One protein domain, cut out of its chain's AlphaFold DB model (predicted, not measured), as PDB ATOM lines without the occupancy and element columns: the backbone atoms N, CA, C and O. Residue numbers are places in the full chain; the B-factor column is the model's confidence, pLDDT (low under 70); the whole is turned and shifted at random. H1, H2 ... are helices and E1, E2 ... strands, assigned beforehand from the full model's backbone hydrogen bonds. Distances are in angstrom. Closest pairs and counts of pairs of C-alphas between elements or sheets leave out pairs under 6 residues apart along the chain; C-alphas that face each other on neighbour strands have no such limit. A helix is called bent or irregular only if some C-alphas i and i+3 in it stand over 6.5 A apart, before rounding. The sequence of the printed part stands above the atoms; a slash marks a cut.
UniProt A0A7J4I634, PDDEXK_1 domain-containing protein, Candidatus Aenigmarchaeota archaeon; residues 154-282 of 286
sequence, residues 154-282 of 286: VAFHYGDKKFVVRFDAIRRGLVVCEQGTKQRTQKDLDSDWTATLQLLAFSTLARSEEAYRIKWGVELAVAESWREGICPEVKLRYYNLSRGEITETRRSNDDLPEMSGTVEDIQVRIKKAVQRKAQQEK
ATOM      1  N   VAL A 154     146.062 199.268 215.429       75.00
ATOM      2  CA  VAL A 154     147.480 199.414 215.116       75.00
ATOM      3  C   VAL A 154     147.596 199.668 213.625       75.00
ATOM      4  O   VAL A 154     147.350 198.777 212.809       75.00
ATOM      5  N   ALA A 155     147.960 200.897 213.272       81.12
ATOM      6  CA  ALA A 155     148.211 201.279 211.895       81.12
ATOM      7  C   ALA A 155     149.700 201.157 211.556       81.12
ATOM      8  O   ALA A 155     150.548 201.632 212.306       81.12
ATOM      9  N   PHE A 156     150.014 200.576 210.404       81.81
ATOM     10  CA  PHE A 156     151.384 200.484 209.897       81.81
ATOM     11  C   PHE A 156     151.415 200.573 208.373       81.81
ATOM     12  O   PHE A 156     150.376 200.463 207.719       81.81
ATOM     13  N   HIS A 157     152.605 200.787 207.812       82.44
ATOM     14  CA  HIS A 157     152.808 200.864 206.369       82.44
ATOM     15  C   HIS A 157     153.666 199.704 205.869       82.44
ATOM     16  O   HIS A 157     154.579 199.259 206.563       82.44
ATOM     17  N   TYR A 158     153.357 199.234 204.664       82.81
ATOM     18  CA  TYR A 158     154.191 198.317 203.892       82.81
ATOM     19  C   TYR A 158     154.162 198.760 202.431       82.81
ATOM     20  O   TYR A 158     153.090 198.797 201.816       82.81
ATOM     21  N   GLY A 159     155.321 199.162 201.904       80.75
ATOM     22  CA  GLY A 159     155.389 199.930 200.662       80.75
ATOM     23  C   GLY A 159     154.633 201.258 200.786       80.75
ATOM     24  O   GLY A 159     154.774 201.985 201.766       80.75
ATOM     25  N   ASP A 160     153.787 201.561 199.807       81.31
ATOM     26  CA  ASP A 160     152.941 202.758 199.740       81.31
ATOM     27  C   ASP A 160     151.576 202.599 200.440       81.31
ATOM     28  O   ASP A 160     150.748 203.513 200.437       81.31
ATOM     29  N   LYS A 161     151.318 201.441 201.058       80.12
ATOM     30  CA  LYS A 161     150.004 201.089 201.608       80.12
ATOM     31  C   LYS A 161     149.965 201.185 203.121       80.12
ATOM     32  O   LYS A 161     150.888 200.755 203.808       80.12
ATOM     33  N   LYS A 162     148.829 201.661 203.637       84.94
ATOM     34  CA  LYS A 162     148.492 201.667 205.063       84.94
ATOM     35  C   LYS A 162     147.600 200.478 205.408       84.94
ATOM     36  O   LYS A 162     146.530 200.306 204.824       84.94
ATOM     37  N   PHE A 163     148.008 199.720 206.412       84.25
ATOM     38  CA  PHE A 163     147.252 198.623 206.995       84.25
ATOM     39  C   PHE A 163     146.840 198.962 208.419       84.25
ATOM     40  O   PHE A 163     147.479 199.775 209.088       84.25
ATOM     41  N   VAL A 164     145.750 198.345 208.868       81.62
ATOM     42  CA  VAL A 164     145.191 198.542 210.203       81.62
ATOM     43  C   VAL A 164     144.799 197.187 210.782       81.62
ATOM     44  O   VAL A 164     144.067 196.430 210.144       81.62
ATOM     45  N   VAL A 165     145.303 196.876 211.975       76.94
ATOM     46  CA  VAL A 165     145.040 195.622 212.691       76.94
ATOM     47  C   VAL A 165     144.663 195.940 214.127       76.94
ATOM     48  O   VAL A 165     145.356 196.701 214.791       76.94
ATOM     49  N   ARG A 166     143.603 195.322 214.644       72.56
ATOM     50  CA  ARG A 166     143.253 195.481 216.057       72.56
ATOM     51  C   ARG A 166     144.338 194.891 216.961       72.56
ATOM     52  O   ARG A 166     144.817 193.783 216.724       72.56
ATOM     53  N   PHE A 167     144.707 195.594 218.027       65.50
ATOM     54  CA  PHE A 167     145.772 195.147 218.933       65.50
ATOM     55  C   PHE A 167     145.495 193.806 219.629       65.50
ATOM     56  O   PHE A 167     146.427 193.051 219.908       65.50
ATOM     57  N   ASP A 168     144.233 193.474 219.911       60.91
ATOM     58  CA  ASP A 168     143.841 192.186 220.499       60.91
ATOM     59  C   ASP A 168     144.238 190.989 219.622       60.91
ATOM     60  O   ASP A 168     144.580 189.927 220.149       60.91
ATOM     61  N   ALA A 169     144.283 191.191 218.303       64.00
ATOM     62  CA  ALA A 169     144.756 190.215 217.333       64.00
ATOM     63  C   ALA A 169     146.277 189.977 217.402       64.00
ATOM     64  O   ALA A 169     146.748 188.935 216.960       64.00
ATOM     65  N   ILE A 170     147.042 190.911 217.977       64.12
ATOM     66  CA  ILE A 170     148.514 190.879 218.054       64.12
ATOM     67  C   ILE A 170     148.982 190.537 219.485       64.12
ATOM     68  O   ILE A 170     150.011 189.896 219.693       64.12
ATOM     69  N   ARG A 171     148.189 190.907 220.502       51.38
ATOM     70  CA  ARG A 171     148.485 190.733 221.936       51.38
ATOM     71  C   ARG A 171     148.744 189.282 222.353       51.38
ATOM     72  O   ARG A 171     149.443 189.072 223.345       51.38
ATOM     73  N   ARG A 172     148.170 188.293 221.657       52.28
ATOM     74  CA  ARG A 172     148.350 186.860 221.973       52.28
ATOM     75  C   ARG A 172     149.783 186.363 221.729       52.28
ATOM     76  O   ARG A 172     150.114 185.267 222.163       52.28
ATOM     77  N   GLY A 173     150.641 187.189 221.128       47.16
ATOM     78  CA  GLY A 173     152.013 186.826 220.801       47.16
ATOM     79  C   GLY A 173     152.090 185.954 219.549       47.16
ATOM     80  O   GLY A 173     151.092 185.688 218.886       47.16
ATOM     81  N   LEU A 174     153.306 185.514 219.230       50.44
ATOM     82  CA  LEU A 174     153.658 184.817 217.986       50.44
ATOM     83  C   LEU A 174     153.052 183.403 217.843       50.44
ATOM     84  O   LEU A 174     153.320 182.740 216.845       50.44
ATOM     85  N   VAL A 175     152.311 182.876 218.829       48.53
ATOM     86  CA  VAL A 175     152.047 181.428 218.919       48.53
ATOM     87  C   VAL A 175     150.652 181.115 219.487       48.53
ATOM     88  O   VAL A 175     150.293 181.547 220.575       48.53
ATOM     89  N   VAL A 176     149.918 180.274 218.747       45.69
ATOM     90  CA  VAL A 176     148.573 179.708 218.987       45.69
ATOM     91  C   VAL A 176     147.391 180.655 218.756       45.69
ATOM     92  O   VAL A 176     146.808 181.234 219.672       45.69
ATOM     93  N   CYS A 177     146.932 180.697 217.504       49.78
ATOM     94  CA  CYS A 177     145.555 181.084 217.216       49.78
ATOM     95  C   CYS A 177     144.633 179.902 217.561       49.78
ATOM     96  O   CYS A 177     144.682 178.861 216.900       49.78
ATOM     97  N   GLU A 178     143.792 180.053 218.589       45.25
ATOM     98  CA  GLU A 178     142.675 179.133 218.830       45.25
ATOM     99  C   GLU A 178     141.724 179.200 217.638       45.25
ATOM    100  O   GLU A 178     141.110 180.239 217.371       45.25
ATOM    101  N   GLN A 179     141.605 178.095 216.904       51.88
ATOM    102  CA  GLN A 179     140.596 177.996 215.868       51.88
ATOM    103  C   GLN A 179     139.294 177.547 216.510       51.88
ATOM    104  O   GLN A 179     139.239 176.518 217.181       51.88
ATOM    105  N   GLY A 180     138.239 178.337 216.307       49.88
ATOM    106  CA  GLY A 180     136.880 177.927 216.642       49.88
ATOM    107  C   GLY A 180     136.448 176.671 215.870       49.88
ATOM    108  O   GLY A 180     137.233 175.984 215.229       49.88
ATOM    109  N   THR A 181     135.154 176.369 215.865       47.81
ATOM    110  CA  THR A 181     134.606 175.114 215.311       47.81
ATOM    111  C   THR A 181     134.674 174.966 213.780       47.81
ATOM    112  O   THR A 181     134.222 173.952 213.247       47.81
ATOM    113  N   LYS A 182     135.208 175.950 213.043       57.22
ATOM    114  CA  LYS A 182     135.311 175.901 211.576       57.22
ATOM    115  C   LYS A 182     136.495 175.037 211.145       57.22
ATOM    116  O   LYS A 182     137.639 175.349 211.457       57.22
ATOM    117  N   GLN A 183     136.217 173.996 210.365       62.94
ATOM    118  CA  GLN A 183     137.247 173.171 209.743       62.94
ATOM    119  C   GLN A 183     137.990 173.980 208.672       62.94
ATOM    120  O   GLN A 183     137.387 174.414 207.692       62.94
ATOM    121  N   ARG A 184     139.295 174.180 208.866       64.50
ATOM    122  CA  ARG A 184     140.222 174.686 207.850       64.50
ATOM    123  C   ARG A 184     141.208 173.590 207.465       64.50
ATOM    124  O   ARG A 184     141.660 172.827 208.317       64.50
ATOM    125  N   THR A 185     141.506 173.495 206.176       76.25
ATOM    126  CA  THR A 185     142.519 172.590 205.622       76.25
ATOM    127  C   THR A 185     143.913 173.213 205.730       76.25
ATOM    128  O   THR A 185     144.030 174.426 205.876       76.25
ATOM    129  N   GLN A 186     144.981 172.413 205.603       75.75
ATOM    130  CA  GLN A 186     146.359 172.932 205.567       75.75
ATOM    131  C   GLN A 186     146.527 174.031 204.501       75.75
ATOM    132  O   GLN A 186     147.103 175.074 204.776       75.75
ATOM    133  N   LYS A 187     145.906 173.856 203.329       80.81
ATOM    134  CA  LYS A 187     145.898 174.849 202.248       80.81
ATOM    135  C   LYS A 187     145.251 176.180 202.658       80.81
ATOM    136  O   LYS A 187     145.728 177.243 202.265       80.81
ATOM    137  N   ASP A 188     144.179 176.138 203.449       74.88
ATOM    138  CA  ASP A 188     143.523 177.348 203.970       74.88
ATOM    139  C   ASP A 188     144.398 178.073 205.001       74.88
ATOM    140  O   ASP A 188     144.269 179.282 205.171       74.88
ATOM    141  N   LEU A 189     145.261 177.337 205.710       73.38
ATOM    142  CA  LEU A 189     146.219 177.903 206.658       73.38
ATOM    143  C   LEU A 189     147.419 178.492 205.940       73.38
ATOM    144  O   LEU A 189     147.848 179.575 206.305       73.38
ATOM    145  N   ASP A 190     147.945 177.817 204.923       75.12
ATOM    146  CA  ASP A 190     149.090 178.306 204.154       75.12
ATOM    147  C   ASP A 190     148.739 179.594 203.398       75.12
ATOM    148  O   ASP A 190     149.545 180.512 203.360       75.12
ATOM    149  N   SER A 191     147.489 179.728 202.944       75.38
ATOM    150  CA  SER A 191     146.960 180.952 202.317       75.38
ATOM    151  C   SER A 191     146.400 181.996 203.303       75.38
ATOM    152  O   SER A 191     145.827 183.008 202.886       75.38
ATOM    153  N   ASP A 192     146.533 181.789 204.621       76.12
ATOM    154  CA  ASP A 192     146.049 182.755 205.612       76.12
ATOM    155  C   ASP A 192     146.985 183.966 205.716       76.12
ATOM    156  O   ASP A 192     147.976 183.967 206.455       76.12
ATOM    157  N   TRP A 193     146.636 185.014 204.974       80.00
ATOM    158  CA  TRP A 193     147.324 186.303 204.955       80.00
ATOM    159  C   TRP A 193     147.120 187.121 206.241       80.00
ATOM    160  O   TRP A 193     147.903 188.030 206.526       80.00
ATOM    161  N   THR A 194     146.098 186.804 207.048       77.31
ATOM    162  CA  THR A 194     145.797 187.519 208.303       77.31
ATOM    163  C   THR A 194     146.927 187.342 209.308       77.31
ATOM    164  O   THR A 194     147.304 188.286 210.000       77.31
ATOM    165  N   ALA A 195     147.491 186.136 209.364       76.44
ATOM    166  CA  ALA A 195     148.616 185.829 210.231       76.44
ATOM    167  C   ALA A 195     149.868 186.616 209.817       76.44
ATOM    168  O   ALA A 195     150.518 187.229 210.660       76.44
ATOM    169  N   THR A 196     150.155 186.683 208.514       81.56
ATOM    170  CA  THR A 196     151.243 187.505 207.957       81.56
ATOM    171  C   THR A 196     151.070 188.980 208.335       81.56
ATOM    172  O   THR A 196     152.015 189.628 208.783       81.56
ATOM    173  N   LEU A 197     149.841 189.502 208.244       81.12
ATOM    174  CA  LEU A 197     149.513 190.879 208.616       81.12
ATOM    175  C   LEU A 197     149.717 191.155 210.119       81.12
ATOM    176  O   LEU A 197     150.262 192.192 210.493       81.12
ATOM    177  N   GLN A 198     149.305 190.228 210.987       78.88
ATOM    178  CA  GLN A 198     149.488 190.334 212.441       78.88
ATOM    179  C   GLN A 198     150.969 190.306 212.838       78.88
ATOM    180  O   GLN A 198     151.387 191.081 213.699       78.88
ATOM    181  N   LEU A 199     151.772 189.454 212.192       79.88
ATOM    182  CA  LEU A 199     153.220 189.383 212.410       79.88
ATOM    183  C   LEU A 199     153.928 190.678 211.994       79.88
ATOM    184  O   LEU A 199     154.861 191.127 212.666       79.88
ATOM    185  N   LEU A 200     153.461 191.318 210.926       82.31
ATOM    186  CA  LEU A 200     153.994 192.602 210.474       82.31
ATOM    187  C   LEU A 200     153.609 193.749 211.415       82.31
ATOM    188  O   LEU A 200     154.436 194.607 211.732       82.31
ATOM    189  N   ALA A 201     152.384 193.719 211.940       81.06
ATOM    190  CA  ALA A 201     151.931 194.655 212.963       81.06
ATOM    191  C   ALA A 201     152.730 194.502 214.270       81.06
ATOM    192  O   ALA A 201     153.158 195.497 214.852       81.06
ATOM    193  N   PHE A 202     152.998 193.261 214.697       79.44
ATOM    194  CA  PHE A 202     153.878 192.957 215.829       79.44
ATOM    195  C   PHE A 202     155.278 193.542 215.621       79.44
ATOM    196  O   PHE A 202     155.786 194.255 216.485       79.44
ATOM    197  N   SER A 203     155.876 193.270 214.458       81.19
ATOM    198  CA  SER A 203     157.224 193.733 214.106       81.19
ATOM    199  C   SER A 203     157.284 195.262 214.043       81.19
ATOM    200  O   SER A 203     158.277 195.874 214.426       81.19
ATOM    201  N   THR A 204     156.192 195.909 213.630       82.19
ATOM    202  CA  THR A 204     156.075 197.370 213.654       82.19
ATOM    203  C   THR A 204     155.998 197.915 215.076       82.19
ATOM    204  O   THR A 204     156.791 198.789 215.409       82.19
ATOM    205  N   LEU A 205     155.128 197.369 215.930       78.50
ATOM    206  CA  LEU A 205     155.017 197.807 217.324       78.50
ATOM    207  C   LEU A 205     156.311 197.597 218.109       78.50
ATOM    208  O   LEU A 205     156.694 198.455 218.889       78.50
ATOM    209  N   ALA A 206     157.014 196.486 217.896       78.00
ATOM    210  CA  ALA A 206     158.300 196.247 218.549       78.00
ATOM    211  C   ALA A 206     159.375 197.279 218.141       78.00
ATOM    212  O   ALA A 206     160.273 197.586 218.925       78.00
ATOM    213  N   ARG A 207     159.284 197.848 216.931       79.31
ATOM    214  CA  ARG A 207     160.162 198.943 216.494       79.31
ATOM    215  C   ARG A 207     159.728 200.287 217.071       79.31
ATOM    216  O   ARG A 207     160.568 201.024 217.573       79.31
ATOM    217  N   SER A 208     158.437 200.603 216.993       76.94
ATOM    218  CA  SER A 208     157.923 201.935 217.326       76.94
ATOM    219  C   SER A 208     157.670 202.153 218.817       76.94
ATOM    220  O   SER A 208     157.736 203.285 219.275       76.94
ATOM    221  N   GLU A 209     157.385 201.093 219.576       74.12
ATOM    222  CA  GLU A 209     156.965 201.171 220.975       74.12
ATOM    223  C   GLU A 209     157.931 200.418 221.889       74.12
ATOM    224  O   GLU A 209     157.931 199.188 221.973       74.12
ATOM    225  N   GLU A 210     158.731 201.173 222.635       64.06
ATOM    226  CA  GLU A 210     159.702 200.638 223.594       64.06
ATOM    227  C   GLU A 210     159.073 199.722 224.650       64.06
ATOM    228  O   GLU A 210     159.512 198.586 224.809       64.06
ATOM    229  N   ALA A 211     157.980 200.147 225.287       56.69
ATOM    230  CA  ALA A 211     157.283 199.327 226.279       56.69
ATOM    231  C   ALA A 211     156.731 198.015 225.678       56.69
ATOM    232  O   ALA A 211     156.633 196.989 226.355       56.69
ATOM    233  N   TYR A 212     156.378 198.015 224.386       67.56
ATOM    234  CA  TYR A 212     155.923 196.807 223.696       67.56
ATOM    235  C   TYR A 212     157.104 195.883 223.404       67.56
ATOM    236  O   TYR A 212     157.020 194.679 223.636       67.56
ATOM    237  N   ARG A 213     158.218 196.454 222.943       68.50
ATOM    238  CA  ARG A 213     159.469 195.750 222.679       68.50
ATOM    239  C   ARG A 213     160.001 195.031 223.921       68.50
ATOM    240  O   ARG A 213     160.297 193.838 223.848       68.50
ATOM    241  N   ILE A 214     160.063 195.728 225.053       54.16
ATOM    242  CA  ILE A 214     160.651 195.183 226.279       54.16
ATOM    243  C   ILE A 214     159.758 194.100 226.890       54.16
ATOM    244  O   ILE A 214     160.246 193.032 227.259       54.16
ATOM    245  N   LYS A 215     158.432 194.282 226.853       60.47
ATOM    246  CA  LYS A 215     157.468 193.242 227.245       60.47
ATOM    247  C   LYS A 215     157.713 191.897 226.551       60.47
ATOM    248  O   LYS A 215     157.483 190.849 227.154       60.47
ATOM    249  N   TRP A 216     158.115 191.918 225.282       59.28
ATOM    250  CA  TRP A 216     158.356 190.709 224.491       59.28
ATOM    251  C   TRP A 216     159.825 190.271 224.473       59.28
ATOM    252  O   TRP A 216     160.147 189.310 223.779       59.28
ATOM    253  N   GLY A 217     160.700 190.937 225.234       58.09
ATOM    254  CA  GLY A 217     162.121 190.593 225.324       58.09
ATOM    255  C   GLY A 217     162.862 190.730 223.994       58.09
ATOM    256  O   GLY A 217     163.765 189.948 223.712       58.09
ATOM    257  N   VAL A 218     162.450 191.676 223.147       66.12
ATOM    258  CA  VAL A 218     163.077 191.917 221.843       66.12
ATOM    259  C   VAL A 218     164.112 193.026 222.003       66.12
ATOM    260  O   VAL A 218     163.777 194.127 222.418       66.12
ATOM    261  N   GLU A 219     165.373 192.784 221.664       70.25
ATOM    262  CA  GLU A 219     166.379 193.853 221.686       70.25
ATOM    263  C   GLU A 219     166.109 194.890 220.583       70.25
ATOM    264  O   GLU A 219     165.655 194.540 219.493       70.25
ATOM    265  N   LEU A 220     166.417 196.169 220.829       76.06
ATOM    266  CA  LEU A 220     166.201 197.236 219.838       76.06
ATOM    267  C   LEU A 220     166.930 196.943 218.520       76.06
ATOM    268  O   LEU A 220     166.315 197.016 217.462       76.06
ATOM    269  N   ALA A 221     168.193 196.514 218.588       77.00
ATOM    270  CA  ALA A 221     168.972 196.147 217.406       77.00
ATOM    271  C   ALA A 221     168.329 194.995 216.611       77.00
ATOM    272  O   ALA A 221     168.345 194.989 215.379       77.00
ATOM    273  N   VAL A 222     167.707 194.035 217.306       75.12
ATOM    274  CA  VAL A 222     166.961 192.937 216.679       75.12
ATOM    275  C   VAL A 222     165.684 193.462 216.024       75.12
ATOM    276  O   VAL A 222     165.428 193.136 214.868       75.12
ATOM    277  N   ALA A 223     164.917 194.319 216.702       76.88
ATOM    278  CA  ALA A 223     163.711 194.922 216.134       76.88
ATOM    279  C   ALA A 223     164.019 195.781 214.893       76.88
ATOM    280  O   ALA A 223     163.306 195.712 213.893       76.88
ATOM    281  N   GLU A 224     165.102 196.562 214.927       80.81
ATOM    282  CA  GLU A 224     165.572 197.371 213.797       80.81
ATOM    283  C   GLU A 224     166.047 196.512 212.616       80.81
ATOM    284  O   GLU A 224     165.891 196.912 211.458       80.81
ATOM    285  N   SER A 225     166.572 195.310 212.881       79.75
ATOM    286  CA  SER A 225     166.996 194.379 211.828       79.75
ATOM    287  C   SER A 225     165.836 193.864 210.963       79.75
ATOM    288  O   SER A 225     166.057 193.476 209.815       79.75
ATOM    289  N   TRP A 226     164.590 193.925 211.449       77.56
ATOM    290  CA  TRP A 226     163.378 193.489 210.740       77.56
ATOM    291  C   TRP A 226     162.901 194.487 209.672       77.56
ATOM    292  O   TRP A 226     161.703 194.716 209.531       77.56
ATOM    293  N   ARG A 227     163.830 195.122 208.944       65.19
ATOM    294  CA  ARG A 227     163.599 196.186 207.945       65.19
ATOM    295  C   ARG A 227     162.298 195.996 207.148       65.19
ATOM    296  O   ARG A 227     162.259 195.195 206.225       65.19
ATOM    297  N   GLU A 228     161.255 196.736 207.541       67.00
ATOM    298  CA  GLU A 228     159.888 196.735 206.967       67.00
ATOM    299  C   GLU A 228     159.210 195.360 206.795       67.00
ATOM    300  O   GLU A 228     158.144 195.269 206.191       67.00
ATOM    301  N   GLY A 229     159.794 194.305 207.357       70.81
ATOM    302  CA  GLY A 229     159.371 192.926 207.186       70.81
ATOM    303  C   GLY A 229     158.800 192.321 208.460       70.81
ATOM    304  O   GLY A 229     158.701 192.961 209.512       70.81
ATOM    305  N   ILE A 230     158.419 191.053 208.359       70.31
ATOM    306  CA  ILE A 230     158.107 190.246 209.530       70.31
ATOM    307  C   ILE A 230     159.401 189.705 210.153       70.31
ATOM    308  O   ILE A 230     160.407 189.516 209.470       70.31
ATOM    309  N   CYS A 231     159.353 189.490 211.470       66.56
ATOM    310  CA  CYS A 231     160.248 188.636 212.264       66.56
ATOM    311  C   CYS A 231     160.857 187.473 211.433       66.56
ATOM    312  O   CYS A 231     160.164 186.959 210.549       66.56
ATOM    313  N   PRO A 232     162.105 187.012 211.689       66.69
ATOM    314  CA  PRO A 232     162.647 185.813 211.030       66.69
ATOM    315  C   PRO A 232     161.656 184.642 211.080       66.69
ATOM    316  O   PRO A 232     160.863 184.578 212.016       66.69
ATOM    317  N   GLU A 233     161.718 183.742 210.085       68.38
ATOM    318  CA  GLU A 233     160.725 182.681 209.822       68.38
ATOM    319  C   GLU A 233     159.983 182.217 211.085       68.38
ATOM    320  O   GLU A 233     160.541 181.545 211.958       68.38
ATOM    321  N   VAL A 234     158.704 182.574 211.177       70.00
ATOM    322  CA  VAL A 234     157.887 182.265 212.347       70.00
ATOM    323  C   VAL A 234     157.083 181.008 212.070       70.00
ATOM    324  O   VAL A 234     156.279 180.945 211.137       70.00
ATOM    325  N   LYS A 235     157.267 179.998 212.921       72.19
ATOM    326  CA  LYS A 235     156.447 178.790 212.912       72.19
ATOM    327  C   LYS A 235     155.163 179.029 213.699       72.19
ATOM    328  O   LYS A 235     155.179 179.102 214.927       72.19
ATOM    329  N   LEU A 236     154.042 179.101 212.994       69.19
ATOM    330  CA  LEU A 236     152.724 179.254 213.595       69.19
ATOM    331  C   LEU A 236     152.093 177.883 213.808       69.19
ATOM    332  O   LEU A 236     152.062 177.046 212.906       69.19
ATOM    333  N   ARG A 237     151.557 177.667 215.009       67.94
ATOM    334  CA  ARG A 237     150.796 176.465 215.360       67.94
ATOM    335  C   ARG A 237     149.323 176.819 215.495       67.94
ATOM    336  O   ARG A 237     148.979 177.752 216.219       67.94
ATOM    337  N   TYR A 238     148.470 176.048 214.842       65.94
ATOM    338  CA  TYR A 238     147.021 176.147 214.936       65.94
ATOM    339  C   TYR A 238     146.485 174.888 215.586       65.94
ATOM    340  O   TYR A 238     146.790 173.782 215.142       65.94
ATOM    341  N   TYR A 239     145.682 175.063 216.628       59.00
ATOM    342  CA  TYR A 239     145.016 173.947 217.276       59.00
ATOM    343  C   TYR A 239     143.587 173.824 216.756       59.00
ATOM    344  O   TYR A 239     142.778 174.742 216.914       59.00
ATOM    345  N   ASN A 240     143.285 172.692 216.124       61.12
ATOM    346  CA  ASN A 240     141.949 172.368 215.660       61.12
ATOM    347  C   ASN A 240     141.180 171.665 216.785       61.12
ATOM    348  O   ASN A 240     141.310 170.456 216.978       61.12
ATOM    349  N   LEU A 241     140.331 172.419 217.486       52.12
ATOM    350  CA  LEU A 241     139.519 171.911 218.598       52.12
ATOM    351  C   LEU A 241     138.591 170.753 218.196       52.12
ATOM    352  O   LEU A 241     138.293 169.897 219.021       52.12
ATOM    353  N   SER A 242     138.139 170.707 216.936       56.91
ATOM    354  CA  SER A 242     137.205 169.676 216.462       56.91
ATOM    355  C   SER A 242     137.865 168.320 216.200       56.91
ATOM    356  O   SER A 242     137.199 167.294 216.296       56.91
ATOM    357  N   ARG A 243     139.165 168.312 215.878       62.19
ATOM    358  CA  ARG A 243     139.945 167.097 215.585       62.19
ATOM    359  C   ARG A 243     140.973 166.765 216.666       62.19
ATOM    360  O   ARG A 243     141.543 165.683 216.643       62.19
ATOM    361  N   GLY A 244     141.223 167.689 217.594       63.94
ATOM    362  CA  GLY A 244     142.301 167.577 218.577       63.94
ATOM    363  C   GLY A 244     143.700 167.607 217.949       63.94
ATOM    364  O   GLY A 244     144.659 167.171 218.577       63.94
ATOM    365  N   GLU A 245     143.822 168.100 216.717       68.94
ATOM    366  CA  GLU A 245     145.058 168.080 215.933       68.94
ATOM    367  C   GLU A 245     145.750 169.446 215.955       68.94
ATOM    368  O   GLU A 245     145.098 170.494 215.968       68.94
ATOM    369  N   ILE A 246     147.084 169.432 215.920       67.62
ATOM    370  CA  ILE A 246     147.898 170.627 215.696       67.62
ATOM    371  C   ILE A 246     148.350 170.624 214.240       67.62
ATOM    372  O   ILE A 246     149.015 169.693 213.792       67.62
ATOM    373  N   THR A 247     148.032 171.695 213.530       71.81
ATOM    374  CA  THR A 247     148.568 171.992 212.199       71.81
ATOM    375  C   THR A 247     149.559 173.135 212.300       71.81
ATOM    376  O   THR A 247     149.388 174.046 213.113       71.81
ATOM    377  N   GLU A 248     150.596 173.109 211.476       76.62
ATOM    378  CA  GLU A 248     151.661 174.103 211.514       76.62
ATOM    379  C   GLU A 248     151.799 174.764 210.144       76.62
ATOM    380  O   GLU A 248     151.656 174.111 209.114       76.62
ATOM    381  N   THR A 249     152.085 176.059 210.130       76.19
ATOM    382  CA  THR A 249     152.503 176.773 208.918       76.19
ATOM    383  C   THR A 249     153.696 177.659 209.258       76.19
ATOM    384  O   THR A 249     154.024 177.867 210.432       76.19
ATOM    385  N   ARG A 250     154.371 178.160 208.233       82.12
ATOM    386  CA  ARG A 250     155.533 179.038 208.371       82.12
ATOM    387  C   ARG A 250     155.230 180.364 207.706       82.12
ATOM    388  O   ARG A 250     154.474 180.392 206.736       82.12
ATOM    389  N   ARG A 251     155.784 181.439 208.259       80.75
ATOM    390  CA  ARG A 251     155.700 182.772 207.670       80.75
ATOM    391  C   ARG A 251     157.061 183.436 207.612       80.75
ATOM    392  O   ARG A 251     157.733 183.504 208.639       80.75
ATOM    393  N   SER A 252     157.433 183.937 206.440       83.50
ATOM    394  CA  SER A 252     158.639 184.730 206.191       83.50
ATOM    395  C   SER A 252     158.312 186.012 205.406       83.50
ATOM    396  O   SER A 252     157.168 186.284 205.035       83.50
ATOM    397  N   ASN A 253     159.339 186.820 205.141       84.12
ATOM    398  CA  ASN A 253     159.210 187.991 204.271       84.12
ATOM    399  C   ASN A 253     158.770 187.636 202.841       84.12
ATOM    400  O   ASN A 253     158.219 188.497 202.157       84.12
ATOM    401  N   ASP A 254     158.956 186.388 202.406       85.50
ATOM    402  CA  ASP A 254     158.560 185.927 201.072       85.50
ATOM    403  C   ASP A 254     157.032 185.869 200.907       85.50
ATOM    404  O   ASP A 254     156.531 185.947 199.788       85.50
ATOM    405  N   ASP A 255     156.283 185.817 202.013       84.69
ATOM    406  CA  ASP A 255     154.814 185.800 202.015       84.69
ATOM    407  C   ASP A 255     154.195 187.212 201.929       84.69
ATOM    408  O   ASP A 255     152.980 187.371 201.761       84.69
ATOM    409  N   LEU A 256     155.004 188.271 202.067       84.81
ATOM    410  CA  LEU A 256     154.526 189.659 202.067       84.81
ATOM    411  C   LEU A 256     153.922 190.105 200.720       84.81
ATOM    412  O   LEU A 256     152.869 190.757 200.738       84.81
ATOM    413  N   PRO A 257     154.505 189.778 199.546       85.88
ATOM    414  CA  PRO A 257     153.900 190.108 198.257       85.88
ATOM    415  C   PRO A 257     152.537 189.432 198.046       85.88
ATOM    416  O   PRO A 257     151.595 190.090 197.600       85.88
ATOM    417  N   GLU A 258     152.403 188.154 198.416       84.75
ATOM    418  CA  GLU A 258     151.147 187.400 198.282       84.75
ATOM    419  C   GLU A 258     150.045 187.973 199.183       84.75
ATOM    420  O   GLU A 258     148.909 188.178 198.737       84.75
ATOM    421  N   MET A 259     150.386 188.309 200.432       86.69
ATOM    422  CA  MET A 259     149.477 188.992 201.356       86.69
ATOM    423  C   MET A 259     149.000 190.332 200.777       86.69
ATOM    424  O   MET A 259     147.796 190.595 200.751       86.69
ATOM    425  N   SER A 260     149.915 191.146 200.238       83.19
ATOM    426  CA  SER A 260     149.591 192.445 199.629       83.19
ATOM    427  C   SER A 260     148.635 192.310 198.436       83.19
ATOM    428  O   SER A 260     147.633 193.027 198.377       83.19
ATOM    429  N   GLY A 261     148.890 191.357 197.529       83.81
ATOM    430  CA  GLY A 261     148.026 191.095 196.371       83.81
ATOM    431  C   GLY A 261     146.644 190.563 196.764       83.81
ATOM    432  O   GLY A 261     145.620 191.023 196.259       83.81
ATOM    433  N   THR A 262     146.584 189.663 197.749       84.00
ATOM    434  CA  THR A 262     145.308 189.125 198.250       84.00
ATOM    435  C   THR A 262     144.434 190.219 198.868       84.00
ATOM    436  O   THR A 262     143.219 190.256 198.649       84.00
ATOM    437  N   VAL A 263     145.036 191.149 199.617       79.69
ATOM    438  CA  VAL A 263     144.313 192.286 200.207       79.69
ATOM    439  C   VAL A 263     143.762 193.219 199.122       79.69
ATOM    440  O   VAL A 263     142.611 193.652 199.228       79.69
ATOM    441  N   GLU A 264     144.525 193.504 198.064       82.12
ATOM    442  CA  GLU A 264     144.058 194.314 196.928       82.12
ATOM    443  C   GLU A 264     142.851 193.691 196.231       82.12
ATOM    444  O   GLU A 264     141.835 194.360 196.016       82.12
ATOM    445  N   ASP A 265     142.924 192.395 195.934       84.44
ATOM    446  CA  ASP A 265     141.836 191.662 195.294       84.44
ATOM    447  C   ASP A 265     140.548 191.730 196.120       84.44
ATOM    448  O   ASP A 265     139.453 191.958 195.585       84.44
ATOM    449  N   ILE A 266     140.666 191.582 197.443       81.50
ATOM    450  CA  ILE A 266     139.542 191.717 198.373       81.50
ATOM    451  C   ILE A 266     138.984 193.144 198.336       81.50
ATOM    452  O   ILE A 266     137.768 193.317 198.208       81.50
ATOM    453  N   GLN A 267     139.834 194.173 198.386       80.38
ATOM    454  CA  GLN A 267     139.394 195.570 198.320       80.38
ATOM    455  C   GLN A 267     138.658 195.884 197.011       80.38
ATOM    456  O   GLN A 267     137.607 196.534 197.031       80.38
ATOM    457  N   VAL A 268     139.156 195.396 195.871       86.56
ATOM    458  CA  VAL A 268     138.501 195.557 194.564       86.56
ATOM    459  C   VAL A 268     137.137 194.866 194.552       86.56
ATOM    460  O   VAL A 268     136.152 195.450 194.086       86.56
ATOM    461  N   ARG A 269     137.042 193.643 195.089       85.69
ATOM    462  CA  ARG A 269     135.772 192.904 195.201       85.69
ATOM    463  C   ARG A 269     134.760 193.642 196.075       85.69
ATOM    464  O   ARG A 269     133.606 193.772 195.665       85.69
ATOM    465  N   ILE A 270     135.186 194.177 197.221       80.00
ATOM    466  CA  ILE A 270     134.332 194.970 198.119       80.00
ATOM    467  C   ILE A 270     133.830 196.231 197.407       80.00
ATOM    468  O   ILE A 270     132.624 196.471 197.383       80.00
ATOM    469  N   LYS A 271     134.716 197.000 196.757       84.94
ATOM    470  CA  LYS A 271     134.328 198.206 196.000       84.94
ATOM    471  C   LYS A 271     133.278 197.891 194.932       84.94
ATOM    472  O   LYS A 271     132.258 198.575 194.856       84.94
ATOM    473  N   LYS A 272     133.479 196.821 194.153       87.06
ATOM    474  CA  LYS A 272     132.506 196.365 193.143       87.06
ATOM    475  C   LYS A 272     131.165 195.967 193.770       87.06
ATOM    476  O   LYS A 272     130.119 196.295 193.214       87.06
ATOM    477  N   ALA A 273     131.173 195.280 194.911       82.69
ATOM    478  CA  ALA A 273     129.951 194.881 195.609       82.69
ATOM    479  C   ALA A 273     129.158 196.093 196.132       82.69
ATOM    480  O   ALA A 273     127.946 196.163 195.931       82.69
ATOM    481  N   VAL A 274     129.842 197.077 196.725       83.56
ATOM    482  CA  VAL A 274     129.229 198.330 197.200       83.56
ATOM    483  C   VAL A 274     128.617 199.117 196.038       83.56
ATOM    484  O   VAL A 274     127.474 199.560 196.130       83.56
ATOM    485  N   GLN A 275     129.330 199.235 194.912       84.62
ATOM    486  CA  GLN A 275     128.823 199.915 193.713       84.62
ATOM    487  C   GLN A 275     127.579 199.234 193.131       84.62
ATOM    488  O   GLN A 275     126.617 199.915 192.779       84.62
ATOM    489  N   ARG A 276     127.566 197.895 193.067       84.69
ATOM    490  CA  ARG A 276     126.393 197.125 192.622       84.69
ATOM    491  C   ARG A 276     125.189 197.355 193.530       84.69
ATOM    492  O   ARG A 276     124.093 197.577 193.025       84.69
ATOM    493  N   LYS A 277     125.397 197.361 194.850       82.06
ATOM    494  CA  LYS A 277     124.334 197.616 195.829       82.06
ATOM    495  C   LYS A 277     123.751 199.027 195.678       82.06
ATOM    496  O   LYS A 277     122.539 199.170 195.567       82.06
ATOM    497  N   ALA A 278     124.604 200.041 195.530       78.19
ATOM    498  CA  ALA A 278     124.174 201.423 195.300       78.19
ATOM    499  C   ALA A 278     123.419 201.614 193.964       78.19
ATOM    500  O   ALA A 278     122.489 202.415 193.880       78.19
ATOM    501  N   GLN A 279     123.793 200.884 192.906       75.31
ATOM    502  CA  GLN A 279     123.064 200.892 191.629       75.31
ATOM    503  C   GLN A 279     121.703 200.192 191.723       75.31
ATOM    504  O   GLN A 279     120.746 200.628 191.084       75.31
ATOM    505  N   GLN A 280     121.611 199.123 192.514       74.69
ATOM    506  CA  GLN A 280     120.367 198.397 192.749       74.69
ATOM    507  C   GLN A 280     119.383 199.238 193.576       74.69
ATOM    508  O   GLN A 280     118.218 199.342 193.205       74.69
ATOM    509  N   GLU A 281     119.863 199.926 194.612       75.50
ATOM    510  CA  GLU A 281     119.060 200.850 195.427       75.50
ATOM    511  C   GLU A 281     118.544 202.044 194.603       75.50
ATOM    512  O   GLU A 281     117.370 202.389 194.693       75.50
ATOM    513  N   LYS A 282     119.360 202.614 193.703       72.56
ATOM    514  CA  LYS A 282     118.913 203.678 192.780       72.56
ATOM    515  C   LYS A 282     117.850 203.229 191.775       72.56
ATOM    516  O   LYS A 282     117.055 204.054 191.343       72.56
TER     517      LYS A 282
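AT A GLANCE: This is residues 154 to 282 of the 286 residues of the protein "PDDEXK_1 domain-containing protein" of Candidatus Aenigmarchaeota archaeon (UniProt A0A7J4I634). Helix H3 runs through the middle of a small body: the hairpin E1 and E2 packs on it, the short helices H4 and H5 gather at its last residues, and a small sheet, mostly the long hairpin E4 and E5, lies toward its first residues with H2 over it. Helix H6 starts near the first residues of H3 and sticks out as a long arm, residues 264 to 282. The printed part has 129 residues, with six named helices and five named strands in the order E1 E2 H1 E3 H2 H3 H4 H5 E4 E5 H6, of mixed class, helices and strands. One sheet is E3 E4 E5, mixed, and the other E1 E2, antiparallel; the whole is only just loose, close to compact, with a radius of gyration of the C-alphas of 16.9 A and spans of 56 by 40 by 25 A.

HOW THE PARTS SIT: Start at E1, residues 154 to 158, which forms an antiparallel hairpin with E2, residues 161 to 166; N 156 and O 163 are 3.0 A apart, within hydrogen-bond range. H3, residues 193 to 208, is the hub, touching four helices; its closest C-alphas to E1 are those of Ala 201 and Phe 156, 6.6 A apart. H1, residues 168 to 171, touches residues 198 to 202 of H3, closest at the C-alphas of Ile 170 and Gln 198, 5.7 A. Next find E3, residues 177 to 179, parallel to E4, residues 234 to 240, at 26 degrees, with no backbone N and O within hydrogen-bond range. E4 makes an antiparallel hairpin with E5, residues 245 to 251; N 236 and O 249 are 2.8 A apart. H2, residues 186 to 190, is on this sheet at a height of 7.5 A, only just over E5 with 3 of its C-alphas; H3 only grazes the sheet with residues 193 to 199. H4, residues 210 to 215, touches H3 only at the corner, closest at the C-alphas of Arg 213 and Ala 206, 4.3 A. H5, residues 220 to 225, touches H3 at a steep tilt of 46 degrees, opposite ways, closest at the C-alphas of Ala 223 and Arg 207, 5.4 A. E3, H2 to H5 and E4 make a strand-helix-strand unit, two parallel neighbour strands with helices between. H6, residues 253 to 282, touches H3 with residues 255 to 262 alone, closest at the C-alphas of Met 259 and Trp 193, 5.0 A. In H2, H3, H4 and H5 every O i to N i+4 pair is within hydrogen-bond range, in H6 24 of 26; H1 is too short for such a pair.

IN THESE COORDINATES: Find C-alpha 154 at (147.480, 199.414, 215.116), where E1 begins. H3 runs 22.6 A from C-alpha 193 at (147.324, 186.303, 204.955); E4 and E5 run 19.1 A and 19.9 A. H6 runs 44.7 A to C-alpha 282 at (118.913, 203.678, 192.780), and is only just irregular, with C-alphas 254 and 257 6.9 A apart.

THE WHOLE: The two C-alphas farthest apart, of Glu 219 and Lys 282, are 56.4 A apart. Without residues 264 to 282, which stand free, the body spans 40 by 31 by 22 A. The printed part has no cut and no long link. Its mean pLDDT is 72.9, with 43 residues under 70, among them residues 167 to 184 and 236 to 246.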